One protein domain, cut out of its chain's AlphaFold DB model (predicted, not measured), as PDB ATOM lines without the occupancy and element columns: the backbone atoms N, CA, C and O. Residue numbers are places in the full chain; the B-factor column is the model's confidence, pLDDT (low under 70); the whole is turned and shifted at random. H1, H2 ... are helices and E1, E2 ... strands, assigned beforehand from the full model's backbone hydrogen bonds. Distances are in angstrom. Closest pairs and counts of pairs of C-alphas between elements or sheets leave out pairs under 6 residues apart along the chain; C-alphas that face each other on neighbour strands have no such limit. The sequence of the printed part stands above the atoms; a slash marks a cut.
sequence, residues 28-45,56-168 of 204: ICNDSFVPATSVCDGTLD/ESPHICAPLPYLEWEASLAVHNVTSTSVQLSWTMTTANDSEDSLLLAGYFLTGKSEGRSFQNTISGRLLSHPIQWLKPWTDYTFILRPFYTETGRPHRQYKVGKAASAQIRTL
ATOM      1  N   ILE A  28      32.098  63.157  48.870       84.62
ATOM      2  CA  ILE A  28      32.839  62.682  47.707       84.62
ATOM      3  C   ILE A  28      34.206  62.247  48.216       84.62
ATOM      4  O   ILE A  28      34.943  63.059  48.773       84.62
ATOM      5  N   CYS A  29      34.520  60.973  48.024       80.88
ATOM      6  CA  CYS A  29      35.757  60.344  48.454       80.88
ATOM      7  C   CYS A  29      36.416  59.707  47.235       80.88
ATOM      8  O   CYS A  29      35.897  58.731  46.704       80.88
ATOM      9  N   ASN A  30      37.520  60.293  46.763       79.25
ATOM     10  CA  ASN A  30      38.255  59.846  45.573       79.25
ATOM     11  C   ASN A  30      37.321  59.511  44.384       79.25
ATOM     12  O   ASN A  30      37.227  58.368  43.936       79.25
ATOM     13  N   ASP A  31      36.523  60.504  43.973       77.25
ATOM     14  CA  ASP A  31      35.485  60.414  42.929       77.25
ATOM     15  C   ASP A  31      34.340  59.406  43.184       77.25
ATOM     16  O   ASP A  31      33.442  59.253  42.352       77.25
ATOM     17  N   SER A  32      34.311  58.764  44.353       81.19
ATOM     18  CA  SER A  32      33.227  57.890  44.807       81.19
ATOM     19  C   SER A  32      32.259  58.645  45.712       81.19
ATOM     20  O   SER A  32      32.649  59.491  46.514       81.19
ATOM     21  N   PHE A  33      30.970  58.345  45.581       86.12
ATOM     22  CA  PHE A  33      29.916  59.006  46.342       86.12
ATOM     23  C   PHE A  33      29.582  58.215  47.604       86.12
ATOM     24  O   PHE A  33      29.189  57.051  47.514       86.12
ATOM     25  N   VAL A  34      29.666  58.871  48.756       87.50
ATOM     26  CA  VAL A  34      29.213  58.338  50.041       87.50
ATOM     27  C   VAL A  34      27.932  59.079  50.427       87.50
ATOM     28  O   VAL A  34      27.943  60.309  50.561       87.50
ATOM     29  N   PRO A  35      26.796  58.376  50.565       90.62
ATOM     30  CA  PRO A  35      25.539  59.024  50.896       90.62
ATOM     31  C   PRO A  35      25.635  59.654  52.281       90.62
ATOM     32  O   PRO A  35      26.249  59.093  53.185       90.62
ATOM     33  N   ALA A  36      24.958  60.784  52.484       90.62
ATOM     34  CA  ALA A  36      24.985  61.479  53.768       90.62
ATOM     35  C   ALA A  36      24.622  60.545  54.940       90.62
ATOM     36  O   ALA A  36      25.190  60.651  56.015       90.62
ATOM     37  N   THR A  37      23.736  59.567  54.723       92.75
ATOM     38  CA  THR A  37      23.326  58.588  55.742       92.75
ATOM     39  C   THR A  37      24.438  57.674  56.256       92.75
ATOM     40  O   THR A  37      24.272  57.148  57.350       92.75
ATOM     41  N   SER A  38      25.522  57.497  55.498       92.25
ATOM     42  CA  SER A  38      26.698  56.708  55.898       92.25
ATOM     43  C   SER A  38      27.755  57.543  56.628       92.25
ATOM     44  O   SER A  38      28.711  57.015  57.159       92.25
ATOM     45  N   VAL A  39      27.575  58.865  56.701       91.44
ATOM     46  CA  VAL A  39      28.466  59.754  57.457       91.44
ATOM     47  C   VAL A  39      28.146  59.669  58.945       91.44
ATOM     48  O   VAL A  39      26.976  59.826  59.330       91.44
ATOM     49  N   CYS A  40      29.175  59.542  59.783       92.19
ATOM     50  CA  CYS A  40      29.072  59.337  61.225       92.19
ATOM     51  C   CYS A  40      28.207  58.118  61.571       92.19
ATOM     52  O   CYS A  40      27.296  58.219  62.402       92.19
ATOM     53  N   ASP A  41      28.423  56.996  60.891       92.50
ATOM     54  CA  ASP A  41      27.756  55.723  61.163       92.50
ATOM     55  C   ASP A  41      28.641  54.720  61.925       92.50
ATOM     56  O   ASP A  41      28.152  53.668  62.345       92.50
ATOM     57  N   GLY A  42      29.902  55.094  62.179       90.38
ATOM     58  CA  GLY A  42      30.908  54.283  62.860       90.38
ATOM     59  C   GLY A  42      31.762  53.432  61.917       90.38
ATOM     60  O   GLY A  42      32.645  52.714  62.393       90.38
ATOM     61  N   THR A  43      31.530  53.513  60.607       89.50
ATOM     62  CA  THR A  43      32.266  52.794  59.566       89.50
ATOM     63  C   THR A  43      33.064  53.781  58.726       89.50
ATOM     64  O   THR A  43      32.522  54.733  58.186       89.50
ATOM     65  N   LEU A  44      34.370  53.542  58.597       87.75
ATOM     66  CA  LEU A  44      35.210  54.338  57.708       87.75
ATOM     67  C   LEU A  44      34.993  53.879  56.257       87.75
ATOM     68  O   LEU A  44      35.499  52.826  55.861       87.75
ATOM     69  N   ASP A  45      34.266  54.674  55.481       86.88
ATOM     70  CA  ASP A  45      34.003  54.453  54.057       86.88
ATOM     71  C   ASP A  45      35.070  55.120  53.174       86.88
ATOM     72  O   ASP A  45      35.381  54.644  52.077       86.88
ATOM     73  N   GLU A  56      34.053  59.956  59.237       88.50
ATOM     74  CA  GLU A  56      34.076  59.584  60.654       88.50
ATOM     75  C   GLU A  56      34.932  60.550  61.493       88.50
ATOM     76  O   GLU A  56      35.617  60.177  62.450       88.50
ATOM     77  N   SER A  57      34.926  61.838  61.135       87.81
ATOM     78  CA  SER A  57      35.745  62.840  61.819       87.81
ATOM     79  C   SER A  57      35.389  62.975  63.299       87.81
ATOM     80  O   SER A  57      34.259  63.363  63.616       87.81
ATOM     81  N   PRO A  58      36.357  62.874  64.228       87.19
ATOM     82  CA  PRO A  58      36.097  63.109  65.645       87.19
ATOM     83  C   PRO A  58      35.726  64.568  65.936       87.19
ATOM     84  O   PRO A  58      35.279  64.880  67.039       87.19
ATOM     85  N   HIS A  59      35.896  65.498  64.985       86.75
ATOM     86  CA  HIS A  59      35.458  66.886  65.131       86.75
ATOM     87  C   HIS A  59      33.946  67.059  64.956       86.75
ATOM     88  O   HIS A  59      33.377  67.912  65.641       86.75
ATOM     89  N   ILE A  60      33.302  66.235  64.129       89.31
ATOM     90  CA  ILE A  60      31.876  66.346  63.783       89.31
ATOM     91  C   ILE A  60      31.077  65.171  64.354       89.31
ATOM     92  O   ILE A  60      30.021  65.389  64.951       89.31
ATOM     93  N   CYS A  61      31.581  63.949  64.222       92.19
ATOM     94  CA  CYS A  61      30.903  62.740  64.663       92.19
ATOM     95  C   CYS A  61      30.938  62.589  66.183       92.19
ATOM     96  O   CYS A  61      31.886  62.997  66.863       92.19
ATOM     97  N   ALA A  62      29.863  62.029  66.726       92.81
ATOM     98  CA  ALA A  62      29.793  61.647  68.124       92.81
ATOM     99  C   ALA A  62      30.726  60.454  68.404       92.81
ATOM    100  O   ALA A  62      31.037  59.693  67.490       92.81
ATOM    101  N   PRO A  63      31.183  60.282  69.655       91.56
ATOM    102  CA  PRO A  63      31.952  59.106  70.048       91.56
ATOM    103  C   PRO A  63      31.213  57.797  69.731       91.56
ATOM    104  O   PRO A  63      29.981  57.759  69.761       91.56
ATOM    105  N   LEU A  64      31.970  56.719  69.496       88.38
ATOM    106  CA  LEU A  64      31.456  55.401  69.088       88.38
ATOM    107  C   LEU A  64      30.218  54.908  69.871       88.38
ATOM    108  O   LEU A  64      29.275  54.471  69.214       88.38
ATOM    109  N   PRO A  65      30.118  55.048  71.213       88.31
ATOM    110  CA  PRO A  65      28.923  54.621  71.952       88.31
ATOM    111  C   PRO A  65      27.610  55.267  71.481       88.31
ATOM    112  O   PRO A  65      26.547  54.665  71.604       88.31
ATOM    113  N   TYR A  66      27.664  56.485  70.931       89.44
ATOM    114  CA  TYR A  66      26.499  57.187  70.381       89.44
ATOM    115  C   TYR A  66      26.212  56.822  68.923       89.44
ATOM    116  O   TYR A  66      25.116  57.102  68.436       89.44
ATOM    117  N   LEU A  67      27.187  56.253  68.208       90.19
ATOM    118  CA  LEU A  67      27.017  55.773  66.832       90.19
ATOM    119  C   LEU A  67      26.357  54.388  66.808       90.19
ATOM    120  O   LEU A  67      25.667  54.047  65.850       90.19
ATOM    121  N   GLU A  68      26.472  53.642  67.908       88.38
ATOM    122  CA  GLU A  68      25.697  52.422  68.162       88.38
ATOM    123  C   GLU A  68      24.207  52.702  68.426       88.38
ATOM    124  O   GLU A  68      23.389  51.782  68.402       88.38
ATOM    125  N   TRP A  69      23.824  53.956  68.700       88.88
ATOM    126  CA  TRP A  69      22.419  54.307  68.895       88.88
ATOM    127  C   TRP A  69      21.701  54.336  67.551       88.88
ATOM    128  O   TRP A  69      22.061  55.085  66.642       88.88
ATOM    129  N   GLU A  70      20.622  53.565  67.445       88.81
ATOM    130  CA  GLU A  70      19.864  53.460  66.206       88.81
ATOM    131  C   GLU A  70      18.577  54.272  66.282       88.81
ATOM    132  O   GLU A  70      17.708  54.043  67.130       88.81
ATOM    133  N   ALA A  71      18.440  55.222  65.360       91.56
ATOM    134  CA  ALA A  71      17.175  55.877  65.092       91.56
ATOM    135  C   ALA A  71      16.423  55.119  63.988       91.56
ATOM    136  O   ALA A  71      16.994  54.751  62.962       91.56
ATOM    137  N   SER A  72      15.121  54.920  64.172       94.62
ATOM    138  CA  SER A  72      14.232  54.387  63.137       94.62
ATOM    139  C   SER A  72      13.240  55.468  62.741       94.62
ATOM    140  O   SER A  72      12.502  55.956  63.594       94.62
ATOM    141  N   LEU A  73      13.241  55.868  61.467       97.50
ATOM    142  CA  LEU A  73      12.354  56.901  60.935       97.50
ATOM    143  C   LEU A  73      11.175  56.257  60.201       97.50
ATOM    144  O   LEU A  73      11.353  55.512  59.241       97.50
ATOM    145  N   ALA A  74       9.968  56.594  60.634       97.75
ATOM    146  CA  ALA A  74       8.717  56.127  60.065       97.75
ATOM    147  C   ALA A  74       7.909  57.280  59.467       97.75
ATOM    148  O   ALA A  74       7.999  58.443  59.880       97.75
ATOM    149  N   VAL A  75       7.099  56.927  58.472       98.00
ATOM    150  CA  VAL A  75       6.308  57.867  57.688       98.00
ATOM    151  C   VAL A  75       4.830  57.502  57.757       98.00
ATOM    152  O   VAL A  75       4.444  56.354  57.545       98.00
ATOM    153  N   HIS A  76       3.998  58.505  58.016       97.38
ATOM    154  CA  HIS A  76       2.561  58.370  58.213       97.38
ATOM    155  C   HIS A  76       1.794  59.477  57.486       97.38
ATOM    156  O   HIS A  76       2.331  60.551  57.209       97.38
ATOM    157  N   ASN A  77       0.507  59.228  57.226       96.38
ATOM    158  CA  ASN A  77      -0.453  60.228  56.740       96.38
ATOM    159  C   ASN A  77       0.068  61.050  55.542       96.38
ATOM    160  O   ASN A  77       0.005  62.281  55.546       96.38
ATOM    161  N   VAL A  78       0.619  60.364  54.536       97.44
ATOM    162  CA  VAL A  78       1.133  60.996  53.312       97.44
ATOM    163  C   VAL A  78      -0.031  61.596  52.522       97.44
ATOM    164  O   VAL A  78      -0.989  60.899  52.190       97.44
ATOM    165  N   THR A  79       0.061  62.882  52.200       97.19
ATOM    166  CA  THR A  79      -0.880  63.591  51.324       97.19
ATOM    167  C   THR A  79      -0.161  64.101  50.074       97.19
ATOM    168  O   THR A  79       0.998  63.763  49.818       97.19
ATOM    169  N   SER A  80      -0.834  64.919  49.265       96.81
ATOM    170  CA  SER A  80      -0.204  65.590  48.126       96.81
ATOM    171  C   SER A  80       0.765  66.701  48.536       96.81
ATOM    172  O   SER A  80       1.635  67.061  47.753       96.81
ATOM    173  N   THR A  81       0.658  67.243  49.752       96.69
ATOM    174  CA  THR A  81       1.470  68.399  50.182       96.69
ATOM    175  C   THR A  81       2.048  68.270  51.587       96.69
ATOM    176  O   THR A  81       2.679  69.206  52.080       96.69
ATOM    177  N   SER A  82       1.819  67.152  52.270       97.06
ATOM    178  CA  SER A  82       2.262  66.960  53.647       97.06
ATOM    179  C   SER A  82       2.557  65.509  53.969       97.06
ATOM    180  O   SER A  82       2.078  64.585  53.311       97.06
ATOM    181  N   VAL A  83       3.308  65.322  55.044       98.00
ATOM    182  CA  VAL A  83       3.585  64.019  55.631       98.00
ATOM    183  C   VAL A  83       3.778  64.170  57.136       98.00
ATOM    184  O   VAL A  83       4.253  65.207  57.602       98.00
ATOM    185  N   GLN A  84       3.412  63.149  57.902       98.31
ATOM    186  CA  GLN A  84       3.742  63.059  59.316       98.31
ATOM    187  C   GLN A  84       4.930  62.114  59.484       98.31
ATOM    188  O   GLN A  84       4.853  60.948  59.105       98.31
ATOM    189  N   LEU A  85       6.015  62.607  60.073       98.44
ATOM    190  CA  LEU A  85       7.155  61.777  60.446       98.44
ATOM    191  C   LEU A  85       7.074  61.427  61.928       98.44
ATOM    192  O   LEU A  85       6.627  62.248  62.739       98.44
ATOM    193  N   SER A  86       7.541  60.240  62.283       98.19
ATOM    194  CA  SER A  86       7.833  59.862  63.664       98.19
ATOM    195  C   SER A  86       9.045  58.961  63.726       98.19
ATOM    196  O   SER A  86       9.375  58.302  62.746       98.19
ATOM    197  N   TRP A  87       9.710  58.928  64.868       97.62
ATOM    198  CA  TRP A  87      10.893  58.109  65.044       97.62
ATOM    199  C   TRP A  87      10.993  57.550  66.451       97.62
ATOM    200  O   TRP A  87      10.459  58.104  67.412       97.62
ATOM    201  N   THR A  88      11.714  56.445  66.552       95.06
ATOM    202  CA  THR A  88      12.140  55.849  67.816       95.06
ATOM    203  C   THR A  88      13.654  55.823  67.865       95.06
ATOM    204  O   THR A  88      14.308  55.809  66.823       95.06
ATOM    205  N   MET A  89      14.205  55.810  69.073       90.31
ATOM    206  CA  MET A  89      15.642  55.721  69.287       90.31
ATOM    207  C   MET A  89      15.924  54.574  70.245       90.31
ATOM    208  O   MET A  89      15.354  54.530  71.335       90.31
ATOM    209  N   THR A  90      16.777  53.652  69.819       85.88
ATOM    210  CA  THR A  90      17.239  52.537  70.638       85.88
ATOM    211  C   THR A  90      18.657  52.853  71.082       85.88
ATOM    212  O   THR A  90      19.562  52.964  70.257       85.88
ATOM    213  N   THR A  91      18.846  53.042  72.384       81.88
ATOM    214  CA  THR A  91      20.154  53.326  72.978       81.88
ATOM    215  C   THR A  91      20.840  52.010  73.326       81.88
ATOM    216  O   THR A  91      20.270  51.199  74.057       81.88
ATOM    217  N   ALA A  92      22.042  51.784  72.796       60.81
ATOM    218  CA  ALA A  92      22.774  50.532  72.987       60.81
ATOM    219  C   ALA A  92      23.395  50.401  74.390       60.81
ATOM    220  O   ALA A  92      23.540  49.286  74.890       60.81
ATOM    221  N   ASN A  93      23.733  51.522  75.040       62.94
ATOM    222  CA  ASN A  93      24.322  51.534  76.379       62.94
ATOM    223  C   ASN A  93      24.187  52.916  77.044       62.94
ATOM    224  O   ASN A  93      24.094  53.928  76.341       62.94
ATOM    225  N   ASP A  94      24.241  52.964  78.378       60.16
ATOM    226  CA  ASP A  94      24.464  54.213  79.114       60.16
ATOM    227  C   ASP A  94      25.929  54.616  78.892       60.16
ATOM    228  O   ASP A  94      26.850  54.026  79.455       60.16
ATOM    229  N   SER A  95      26.169  55.559  77.981       61.78
ATOM    230  CA  SER A  95      27.520  56.040  77.699       61.78
ATOM    231  C   SER A  95      28.091  56.760  78.924       61.78
ATOM    232  O   SER A  95      27.455  57.671  79.448       61.78
ATOM    233  N   GLU A  96      29.322  56.429  79.317       63.78
ATOM    234  CA  GLU A  96      30.100  57.188  80.319       63.78
ATOM    235  C   GLU A  96      30.460  58.612  79.835       63.78
ATOM    236  O   GLU A  96      30.878  59.466  80.617       63.78
ATOM    237  N   ASP A  97      30.298  58.879  78.535       68.44
ATOM    238  CA  ASP A  97      30.519  60.192  77.936       68.44
ATOM    239  C   ASP A  97      29.436  61.214  78.319       68.44
ATOM    240  O   ASP A  97      28.267  60.914  78.557       68.44
ATOM    241  N   SER A  98      29.846  62.482  78.346       81.31
ATOM    242  CA  SER A  98      29.056  63.603  78.875       81.31
ATOM    243  C   SER A  98      28.025  64.183  77.899       81.31
ATOM    244  O   SER A  98      27.380  65.185  78.214       81.31
ATOM    245  N   LEU A  99      27.904  63.641  76.684       90.12
ATOM    246  CA  LEU A  99      27.034  64.225  75.669       90.12
ATOM    247  C   LEU A  99      25.582  63.804  75.884       90.12
ATOM    248  O   LEU A  99      25.252  62.639  76.094       90.12
ATOM    249  N   LEU A 100      24.696  64.785  75.773       90.88
ATOM    250  CA  LEU A 100      23.261  64.627  75.920       90.88
ATOM    251  C   LEU A 100      22.578  64.945  74.593       90.88
ATOM    252  O   LEU A 100      22.962  65.885  73.888       90.88
ATOM    253  N   LEU A 101      21.527  64.190  74.263       92.44
ATOM    254  CA  LEU A 101      20.719  64.440  73.071       92.44
ATOM    255  C   LEU A 101      20.105  65.842  73.146       92.44
ATOM    256  O   LEU A 101      19.248  66.126  73.984       92.44
ATOM    257  N   ALA A 102      20.533  66.716  72.242       93.88
ATOM    258  CA  ALA A 102      20.045  68.085  72.165       93.88
ATOM    259  C   ALA A 102      18.904  68.222  71.151       93.88
ATOM    260  O   ALA A 102      17.977  69.020  71.343       93.88
ATOM    261  N   GLY A 103      18.935  67.417  70.091       94.88
ATOM    262  CA  GLY A 103      17.890  67.415  69.087       94.88
ATOM    263  C   GLY A 103      18.208  66.607  67.853       94.88
ATOM    264  O   GLY A 103      19.075  65.738  67.856       94.88
ATOM    265  N   TYR A 104      17.471  66.927  66.797       95.44
ATOM    266  CA  TYR A 104      17.599  66.304  65.494       95.44
ATOM    267  C   TYR A 104      17.701  67.369  64.407       95.44
ATOM    268  O   TYR A 104      16.955  68.353  64.414       95.44
ATOM    269  N   PHE A 105      18.591  67.152  63.449       95.88
ATOM    270  CA  PHE A 105      18.520  67.795  62.147       95.88
ATOM    271  C   PHE A 105      17.650  66.929  61.246       95.88
ATOM    272  O   PHE A 105      17.953  65.762  61.015       95.88
ATOM    273  N   LEU A 106      16.543  67.493  60.775       96.56
ATOM    274  CA  LEU A 106      15.666  66.849  59.812       96.56
ATOM    275  C   LEU A 106      15.847  67.521  58.460       96.56
ATOM    276  O   LEU A 106      15.472  68.681  58.300       96.56
ATOM    277  N   THR A 107      16.353  66.772  57.492       96.81
ATOM    278  CA  THR A 107      16.530  67.227  56.114       96.81
ATOM    279  C   THR A 107      15.547  66.506  55.207       96.81
ATOM    280  O   THR A 107      15.443  65.284  55.245       96.81
ATOM    281  N   GLY A 108      14.835  67.251  54.366       96.38
ATOM    282  CA  GLY A 108      14.090  66.696  53.239       96.38
ATOM    283  C   GLY A 108      14.808  67.020  51.938       96.38
ATOM    284  O   GLY A 108      15.051  68.191  51.650       96.38
ATOM    285  N   LYS A 109      15.141  66.000  51.146       95.31
ATOM    286  CA  LYS A 109      15.743  66.125  49.813       95.31
ATOM    287  C   LYS A 109      14.736  65.684  48.748       95.31
ATOM    288  O   LYS A 109      14.064  64.675  48.910       95.31
ATOM    289  N   SER A 110      14.655  66.440  47.662       95.06
ATOM    290  CA  SER A 110      13.958  66.111  46.411       95.06
ATOM    291  C   SER A 110      14.818  66.599  45.245       95.06
ATOM    292  O   SER A 110      15.795  67.318  45.468       95.06
ATOM    293  N   GLU A 111      14.477  66.245  44.009       92.38
ATOM    294  CA  GLU A 111      15.264  66.645  42.837       92.38
ATOM    295  C   GLU A 111      15.524  68.168  42.804       92.38
ATOM    296  O   GLU A 111      14.606  68.992  42.710       92.38
ATOM    297  N   GLY A 112      16.801  68.545  42.951       84.75
ATOM    298  CA  GLY A 112      17.274  69.931  42.926       84.75
ATOM    299  C   GLY A 112      16.818  70.825  44.088       84.75
ATOM    300  O   GLY A 112      17.003  72.040  44.010       84.75
ATOM    301  N   ARG A 113      16.195  70.283  45.148       88.50
ATOM    302  CA  ARG A 113      15.756  71.062  46.322       88.50
ATOM    303  C   ARG A 113      15.935  70.300  47.626       88.50
ATOM    304  O   ARG A 113      15.450  69.178  47.764       88.50
ATOM    305  N   SER A 114      16.510  70.976  48.611       92.25
ATOM    306  CA  SER A 114      16.551  70.526  49.998       92.25
ATOM    307  C   SER A 114      15.952  71.574  50.933       92.25
ATOM    308  O   SER A 114      15.887  72.765  50.620       92.25
ATOM    309  N   PHE A 115      15.484  71.116  52.084       93.25
ATOM    310  CA  PHE A 115      15.145  71.959  53.222       93.25
ATOM    311  C   PHE A 115      15.587  71.260  54.498       93.25
ATOM    312  O   PHE A 115      15.731  70.037  54.520       93.25
ATOM    313  N   GLN A 116      15.764  72.037  55.560       93.62
ATOM    314  CA  GLN A 116      16.214  71.512  56.835       93.62
ATOM    315  C   GLN A 116      15.520  72.210  57.998       93.62
ATOM    316  O   GLN A 116      15.389  73.433  58.006       93.62
ATOM    317  N   ASN A 117      15.137  71.418  58.995       93.44
ATOM    318  CA  ASN A 117      14.583  71.867  60.264       93.44
ATOM    319  C   ASN A 117      15.440  71.346  61.421       93.44
ATOM    320  O   ASN A 117      15.950  70.225  61.383       93.44
ATOM    321  N   THR A 118      15.541  72.134  62.488       94.56
ATOM    322  CA  THR A 118      16.085  71.675  63.771       94.56
ATOM    323  C   THR A 118      14.931  71.355  64.707       94.56
ATOM    324  O   THR A 118      14.065  72.195  64.954       94.56
ATOM    325  N   ILE A 119      14.920  70.139  65.239       94.44
ATOM    326  CA  ILE A 119      13.856  69.613  66.092       94.44
ATOM    327  C   ILE A 119      14.425  69.371  67.486       94.44
ATOM    328  O   ILE A 119      15.538  68.876  67.636       94.44
ATOM    329  N   SER A 120      13.661  69.719  68.521       93.31
ATOM    330  CA  SER A 120      14.048  69.440  69.907       93.31
ATOM    331  C   SER A 120      14.159  67.936  70.164       93.31
ATOM    332  O   SER A 120      13.291  67.177  69.738       93.31
ATOM    333  N   GLY A 121      15.153  67.521  70.959       91.25
ATOM    334  CA  GLY A 121      15.366  66.112  71.332       91.25
ATOM    335  C   GLY A 121      14.231  65.487  72.146       91.25
ATOM    336  O   GLY A 121      14.203  64.283  72.349       91.25
ATOM    337  N   ARG A 122      13.269  66.298  72.605       91.75
ATOM    338  CA  ARG A 122      12.071  65.838  73.325       91.75
ATOM    339  C   ARG A 122      10.939  65.396  72.401       91.75
ATOM    340  O   ARG A 122       9.958  64.831  72.875       91.75
ATOM    341  N   LEU A 123      11.019  65.730  71.114       94.94
ATOM    342  CA  LEU A 123      10.003  65.366  70.135       94.94
ATOM    343  C   LEU A 123      10.399  64.063  69.445       94.94
ATOM    344  O   LEU A 123      11.556  63.868  69.090       94.94
ATOM    345  N   LEU A 124       9.401  63.214  69.219       95.94
ATOM    346  CA  LEU A 124       9.525  61.950  68.486       95.94
ATOM    347  C   LEU A 124       8.671  61.940  67.212       95.94
ATOM    348  O   LEU A 124       8.449  60.902  66.597       95.94
ATOM    349  N   SER A 125       8.117  63.097  66.846       97.38
ATOM    350  CA  SER A 125       7.323  63.263  65.637       97.38
ATOM    351  C   SER A 125       7.346  64.708  65.156       97.38
ATOM    352  O   SER A 125       7.501  65.639  65.951       97.38
ATOM    353  N   HIS A 126       7.198  64.901  63.847       97.62
ATOM    354  CA  HIS A 126       7.148  66.226  63.243       97.62
ATOM    355  C   HIS A 126       6.351  66.215  61.930       97.62
ATOM    356  O   HIS A 126       6.633  65.390  61.055       97.62
ATOM    357  N   PRO A 127       5.357  67.108  61.774       97.69
ATOM    358  CA  PRO A 127       4.663  67.272  60.509       97.69
ATOM    359  C   PRO A 127       5.526  68.073  59.535       97.69
ATOM    360  O   PRO A 127       6.066  69.123  59.880       97.69
ATOM    361  N   ILE A 128       5.583  67.622  58.290       97.44
ATOM    362  CA  ILE A 128       6.150  68.372  57.175       97.44
ATOM    363  C   ILE A 128       5.014  68.822  56.265       97.44
ATOM    364  O   ILE A 128       4.122  68.045  55.924       97.44
ATOM    365  N   GLN A 129       5.047  70.092  55.877       96.12
ATOM    366  CA  GLN A 129       4.037  70.742  55.043       96.12
ATOM    367  C   GLN A 129       4.688  71.378  53.813       96.12
ATOM    368  O   GLN A 129       5.911  71.491  53.740       96.12
ATOM    369  N   TRP A 130       3.855  71.830  52.873       95.00
ATOM    370  CA  TRP A 130       4.277  72.545  51.662       95.00
ATOM    371  C   TRP A 130       5.161  71.717  50.721       95.00
ATOM    372  O   TRP A 130       5.946  72.264  49.944       95.00
ATOM    373  N   LEU A 131       5.011  70.393  50.764       95.94
ATOM    374  CA  LEU A 131       5.631  69.500  49.795       95.94
ATOM    375  C   LEU A 131       4.967  69.656  48.429       95.94
ATOM    376  O   LEU A 131       3.795  70.026  48.315       95.94
ATOM    377  N   LYS A 132       5.723  69.354  47.377       95.25
ATOM    378  CA  LYS A 132       5.173  69.287  46.029       95.25
ATOM    379  C   LYS A 132       4.372  67.989  45.866       95.25
ATOM    380  O   LYS A 132       4.853  66.946  46.311       95.25
ATOM    381  N   PRO A 133       3.210  68.027  45.196       96.00
ATOM    382  CA  PRO A 133       2.495  66.823  44.779       96.00
ATOM    383  C   PRO A 133       3.327  65.952  43.847       96.00
ATOM    384  O   PRO A 133       4.163  66.464  43.100       96.00
ATOM    385  N   TRP A 134       3.065  64.646  43.874       95.75
ATOM    386  CA  TRP A 134       3.697  63.650  43.006       95.75
ATOM    387  C   TRP A 134       5.225  63.782  42.912       95.75
ATOM    388  O   TRP A 134       5.804  63.799  41.827       95.75
ATOM    389  N   THR A 135       5.884  63.950  44.055       96.88
ATOM    390  CA  THR A 135       7.331  64.180  44.133       96.88
ATOM    391  C   THR A 135       7.954  63.186  45.104       96.88
ATOM    392  O   THR A 135       7.416  62.961  46.191       96.88
ATOM    393  N   ASP A 136       9.078  62.591  44.701       98.12
ATOM    394  CA  ASP A 136       9.884  61.741  45.572       98.12
ATOM    395  C   ASP A 136      10.688  62.593  46.551       98.12
ATOM    396  O   ASP A 136      11.344  63.569  46.172       98.12
ATOM    397  N   TYR A 137      10.631  62.201  47.816       97.75
ATOM    398  CA  TYR A 137      11.379  62.809  48.898       97.75
ATOM    399  C   TYR A 137      12.162  61.750  49.663       97.75
ATOM    400  O   TYR A 137      11.614  60.716  50.049       97.75
ATOM    401  N   THR A 138      13.415  62.075  49.965       97.50
ATOM    402  CA  THR A 138      14.226  61.383  50.966       97.50
ATOM    403  C   THR A 138      14.294  62.259  52.206       97.50
ATOM    404  O   THR A 138      14.824  63.372  52.164       97.50
ATOM    405  N   PHE A 139      13.755  61.764  53.312       97.81
ATOM    406  CA  PHE A 139      13.898  62.379  54.623       97.81
ATOM    407  C   PHE A 139      15.073  61.752  55.354       97.81
ATOM    408  O   PHE A 139      15.183  60.530  55.395       97.81
ATOM    409  N   ILE A 140      15.924  62.587  55.936       97.50
ATOM    410  CA  ILE A 140      17.081  62.185  56.731       97.50
ATOM    411  C   ILE A 140      16.938  62.840  58.099       97.50
ATOM    412  O   ILE A 140      16.825  64.062  58.197       97.50
ATOM    413  N   LEU A 141      16.917  62.026  59.147       97.31
ATOM    414  CA  LEU A 141      16.878  62.459  60.534       97.31
ATOM    415  C   LEU A 141      18.226  62.138  61.174       97.31
ATOM    416  O   LEU A 141      18.581  60.969  61.318       97.31
ATOM    417  N   ARG A 142      18.954  63.171  61.590       96.31
ATOM    418  CA  ARG A 142      20.261  63.035  62.227       96.31
ATOM    419  C   ARG A 142      20.213  63.544  63.665       96.31
ATOM    420  O   ARG A 142      19.957  64.736  63.859       96.31
ATOM    421  N   PRO A 143      20.437  62.693  64.677       95.44
ATOM    422  CA  PRO A 143      20.550  63.154  66.052       95.44
ATOM    423  C   PRO A 143      21.812  64.001  66.217       95.44
ATOM    424  O   PRO A 143      22.847  63.731  65.602       95.44
ATOM    425  N   PHE A 144      21.733  65.017  67.068       94.56
ATOM    426  CA  PHE A 144      22.900  65.766  67.502       94.56
ATOM    427  C   PHE A 144      22.916  65.939  69.017       94.56
ATOM    428  O   PHE A 144      21.881  66.080  69.683       94.56
ATOM    429  N   TYR A 145      24.127  65.954  69.551       93.56
ATOM    430  CA  TYR A 145      24.409  65.907  70.971       93.56
ATOM    431  C   TYR A 145      25.257  67.101  71.388       93.56
ATOM    432  O   TYR A 145      26.107  67.582  70.634       93.56
ATOM    433  N   THR A 146      25.023  67.577  72.604       92.88
ATOM    434  CA  THR A 146      25.806  68.633  73.248       92.88
ATOM    435  C   THR A 146      25.994  68.289  74.718       92.88
ATOM    436  O   THR A 146      25.201  67.547  75.289       92.88
ATOM    437  N   GLU A 147      26.991  68.877  75.374       90.88
ATOM    438  CA  GLU A 147      27.242  68.668  76.813       90.88
ATOM    439  C   GLU A 147      26.054  69.071  77.705       90.88
ATOM    440  O   GLU A 147      25.918  68.621  78.836       90.88
ATOM    441  N   THR A 148      25.168  69.937  77.203       89.44
ATOM    442  CA  THR A 148      24.039  70.479  77.978       89.44
ATOM    443  C   THR A 148      22.685  69.897  77.580       89.44
ATOM    444  O   THR A 148      21.671  70.241  78.195       89.44
ATOM    445  N   GLY A 149      22.625  69.080  76.522       88.25
ATOM    446  CA  GLY A 149      21.365  68.595  75.941       88.25
ATOM    447  C   GLY A 149      20.501  69.721  75.368       88.25
ATOM    448  O   GLY A 149      19.284  69.592  75.237       88.25
ATOM    449  N   ARG A 150      21.113  70.871  75.067       87.31
ATOM    450  CA  ARG A 150      20.463  72.033  74.456       87.31
ATOM    451  C   ARG A 150      21.173  72.402  73.156       87.31
ATOM    452  O   ARG A 150      22.387  72.209  73.069       87.31
ATOM    453  N   PRO A 151      20.457  72.954  72.159       85.00
ATOM    454  CA  PRO A 151      21.079  73.429  70.930       85.00
ATOM    455  C   PRO A 151      22.210  74.422  71.219       85.00
ATOM    456  O   PRO A 151      22.014  75.421  71.911       85.00
ATOM    457  N   HIS A 152      23.400  74.127  70.700       81.38
ATOM    458  CA  HIS A 152      24.600  74.941  70.856       81.38
ATOM    459  C   HIS A 152      25.429  74.907  69.565       81.38
ATOM    460  O   HIS A 152      25.187  74.075  68.697       81.38
ATOM    461  N   ARG A 153      26.397  75.823  69.411       79.62
ATOM    462  CA  ARG A 153      27.266  75.859  68.216       79.62
ATOM    463  C   ARG A 153      28.241  74.689  68.161       79.62
ATOM    464  O   ARG A 153      28.599  74.254  67.077       79.62
ATOM    465  N   GLN A 154      28.670  74.221  69.326       88.50
ATOM    466  CA  GLN A 154      29.478  73.020  69.456       88.50
ATOM    467  C   GLN A 154      28.525  71.856  69.683       88.50
ATOM    468  O   GLN A 154      27.879  71.765  70.728       88.50
ATOM    469  N   TYR A 155      28.399  71.017  68.668       92.56
ATOM    470  CA  TYR A 155      27.605  69.803  68.700       92.56
ATOM    471  C   TYR A 155      28.386  68.675  68.041       92.56
ATOM    472  O   TYR A 155      29.307  68.913  67.258       92.56
ATOM    473  N   LYS A 156      27.988  67.450  68.362       93.62
ATOM    474  CA  LYS A 156      28.385  66.241  67.646       93.62
ATOM    475  C   LYS A 156      27.163  65.614  67.008       93.62
ATOM    476  O   LYS A 156      26.074  65.735  67.564       93.62
ATOM    477  N   VAL A 157      27.319  64.949  65.875       94.12
ATOM    478  CA  VAL A 157      26.212  64.265  65.199       94.12
ATOM    479  C   VAL A 157      26.360  62.753  65.286       94.12
ATOM    480  O   VAL A 157      27.472  62.238  65.268       94.12
ATOM    481  N   GLY A 158      25.237  62.054  65.412       94.38
ATOM    482  CA  GLY A 158      25.206  60.593  65.397       94.38
ATOM    483  C   GLY A 158      24.772  60.021  64.053       94.38
ATOM    484  O   GLY A 158      24.548  60.760  63.086       94.38
ATOM    485  N   LYS A 159      24.577  58.702  64.060       94.94
ATOM    486  CA  LYS A 159      24.089  57.909  62.932       94.94
ATOM    487  C   LYS A 159      22.723  58.398  62.459       94.94
ATOM    488  O   LYS A 159      21.810  58.623  63.258       94.94
ATOM    489  N   ALA A 160      22.584  58.594  61.151       96.00
ATOM    490  CA  ALA A 160      21.341  59.073  60.561       96.00
ATOM    491  C   ALA A 160      20.340  57.940  60.308       96.00
ATOM    492  O   ALA A 160      20.698  56.833  59.920       96.00
ATOM    493  N   ALA A 161      19.057  58.266  60.445       96.81
ATOM    494  CA  ALA A 161      17.952  57.464  59.937       96.81
ATOM    495  C   ALA A 161      17.402  58.096  58.661       96.81
ATOM    496  O   ALA A 161      17.409  59.321  58.517       96.81
ATOM    497  N   SER A 162      16.867  57.286  57.749       97.31
ATOM    498  CA  SER A 162      16.226  57.814  56.547       97.31
ATOM    499  C   SER A 162      14.946  57.083  56.179       97.31
ATOM    500  O   SER A 162      14.732  55.930  56.547       97.31
ATOM    501  N   ALA A 163      14.080  57.785  55.454       97.62
ATOM    502  CA  ALA A 163      12.862  57.240  54.881       97.62
ATOM    503  C   ALA A 163      12.580  57.904  53.532       97.62
ATOM    504  O   ALA A 163      12.731  59.118  53.381       97.62
ATOM    505  N   GLN A 164      12.146  57.108  52.559       97.56
ATOM    506  CA  GLN A 164      11.800  57.576  51.220       97.56
ATOM    507  C   GLN A 164      10.296  57.467  51.005       97.56
ATOM    508  O   GLN A 164       9.696  56.445  51.340       97.56
ATOM    509  N   ILE A 165       9.694  58.502  50.425       97.75
ATOM    510  CA  ILE A 165       8.280  58.507  50.043       97.75
ATOM    511  C   ILE A 165       8.058  59.237  48.734       97.75
ATOM    512  O   ILE A 165       8.845  60.093  48.344       97.75
ATOM    513  N   ARG A 166       6.906  58.966  48.125       97.62
ATOM    514  CA  ARG A 166       6.313  59.814  47.098       97.62
ATOM    515  C   ARG A 166       5.045  60.454  47.646       97.62
ATOM    516  O   ARG A 166       4.178  59.750  48.164       97.62
ATOM    517  N   THR A 167       4.923  61.772  47.533       97.19
ATOM    518  CA  THR A 167       3.669  62.471  47.851       97.19
ATOM    519  C   THR A 167       2.566  62.087  46.868       97.19
ATOM    520  O   THR A 167       2.821  61.727  45.716       97.19
ATOM    521  N   LEU A 168       1.311  62.180  47.303       96.50
ATOM    522  CA  LEU A 168       0.181  61.856  46.435       96.50
ATOM    523  C   LEU A 168       0.051  62.867  45.286       96.50
ATOM    524  O   LEU A 168       0.530  64.002  45.355       96.50
TER     525      LEU A 168
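AT A GLANCE: This is residues 28 to 45 and 56 to 168 of the 204 residues of the protein "Putative secreted protein fat body overexpressed" of Rhipicephalus microplus (UniProt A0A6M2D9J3). What shape do these coordinates draw? They draw a sandwich, two antiparallel sheets face to face, E5-E4-E7-E8 and E2-E3-E6, their strands crossed at 35 degrees, with E1 off to one side. What is it made of? The 131 printed residues hold one named helix and eight named strands, in the order E1, H1, E2 to E8; the class is mostly strand, though under half of the residues are in named elements. How large is it? It is compact, with a radius of gyration of the C-alphas of 15.2 A and spans of 45 by 39 by 26 A.

HOW THE PARTS SIT: What comes first? E1, residues 32 to 34, pairs with no named strand; H1, residues 64 to 67, too short for an O i to N i+4 pair, only grazes the four-stranded sheet with residues 66 to 67. Which strands make the smaller sheet? E2, residues 70 to 76, and E3, residues 83 to 90, form a hairpin, N 72 and O 88 2.9 A apart; E6, residues 125 to 128, is antiparallel to E3, N 85 and O 126 3.0 A apart. And the larger, twisted sheet? E4, residues 100 to 110, forms a hairpin with E5, residues 113 to 120, N 106 and O 117 2.9 A apart. E7, residues 136 to 146, is antiparallel to E4, N 107 and O 140 2.8 A apart, and forms a hairpin with E8, residues 161 to 166, N 139 and O 163 2.8 A apart. Where do the sheets come close? The closest C-alphas of E2 and E8, those of Ala 71 and Ala 161, are 5.4 A apart.

IN THESE COORDINATES: Where do the elements begin and end? E1 begins at C-alpha 32, (33.227, 57.890, 44.807), and E8 ends at C-alpha 166, (6.313, 59.814, 47.098). Which are longest? E7 measures 32.7 A and E4 31.0 A from first to last C-alpha.

THE WHOLE: Is anything missing? Residues 46 to 55 are not printed; C-alphas 45 and 56 are 8.4 A apart. Which link is long? Of the links printed whole, E7 to E8 is long, with 14 residues. Where is confidence low? Residues 92 to 97 have pLDDT under 70.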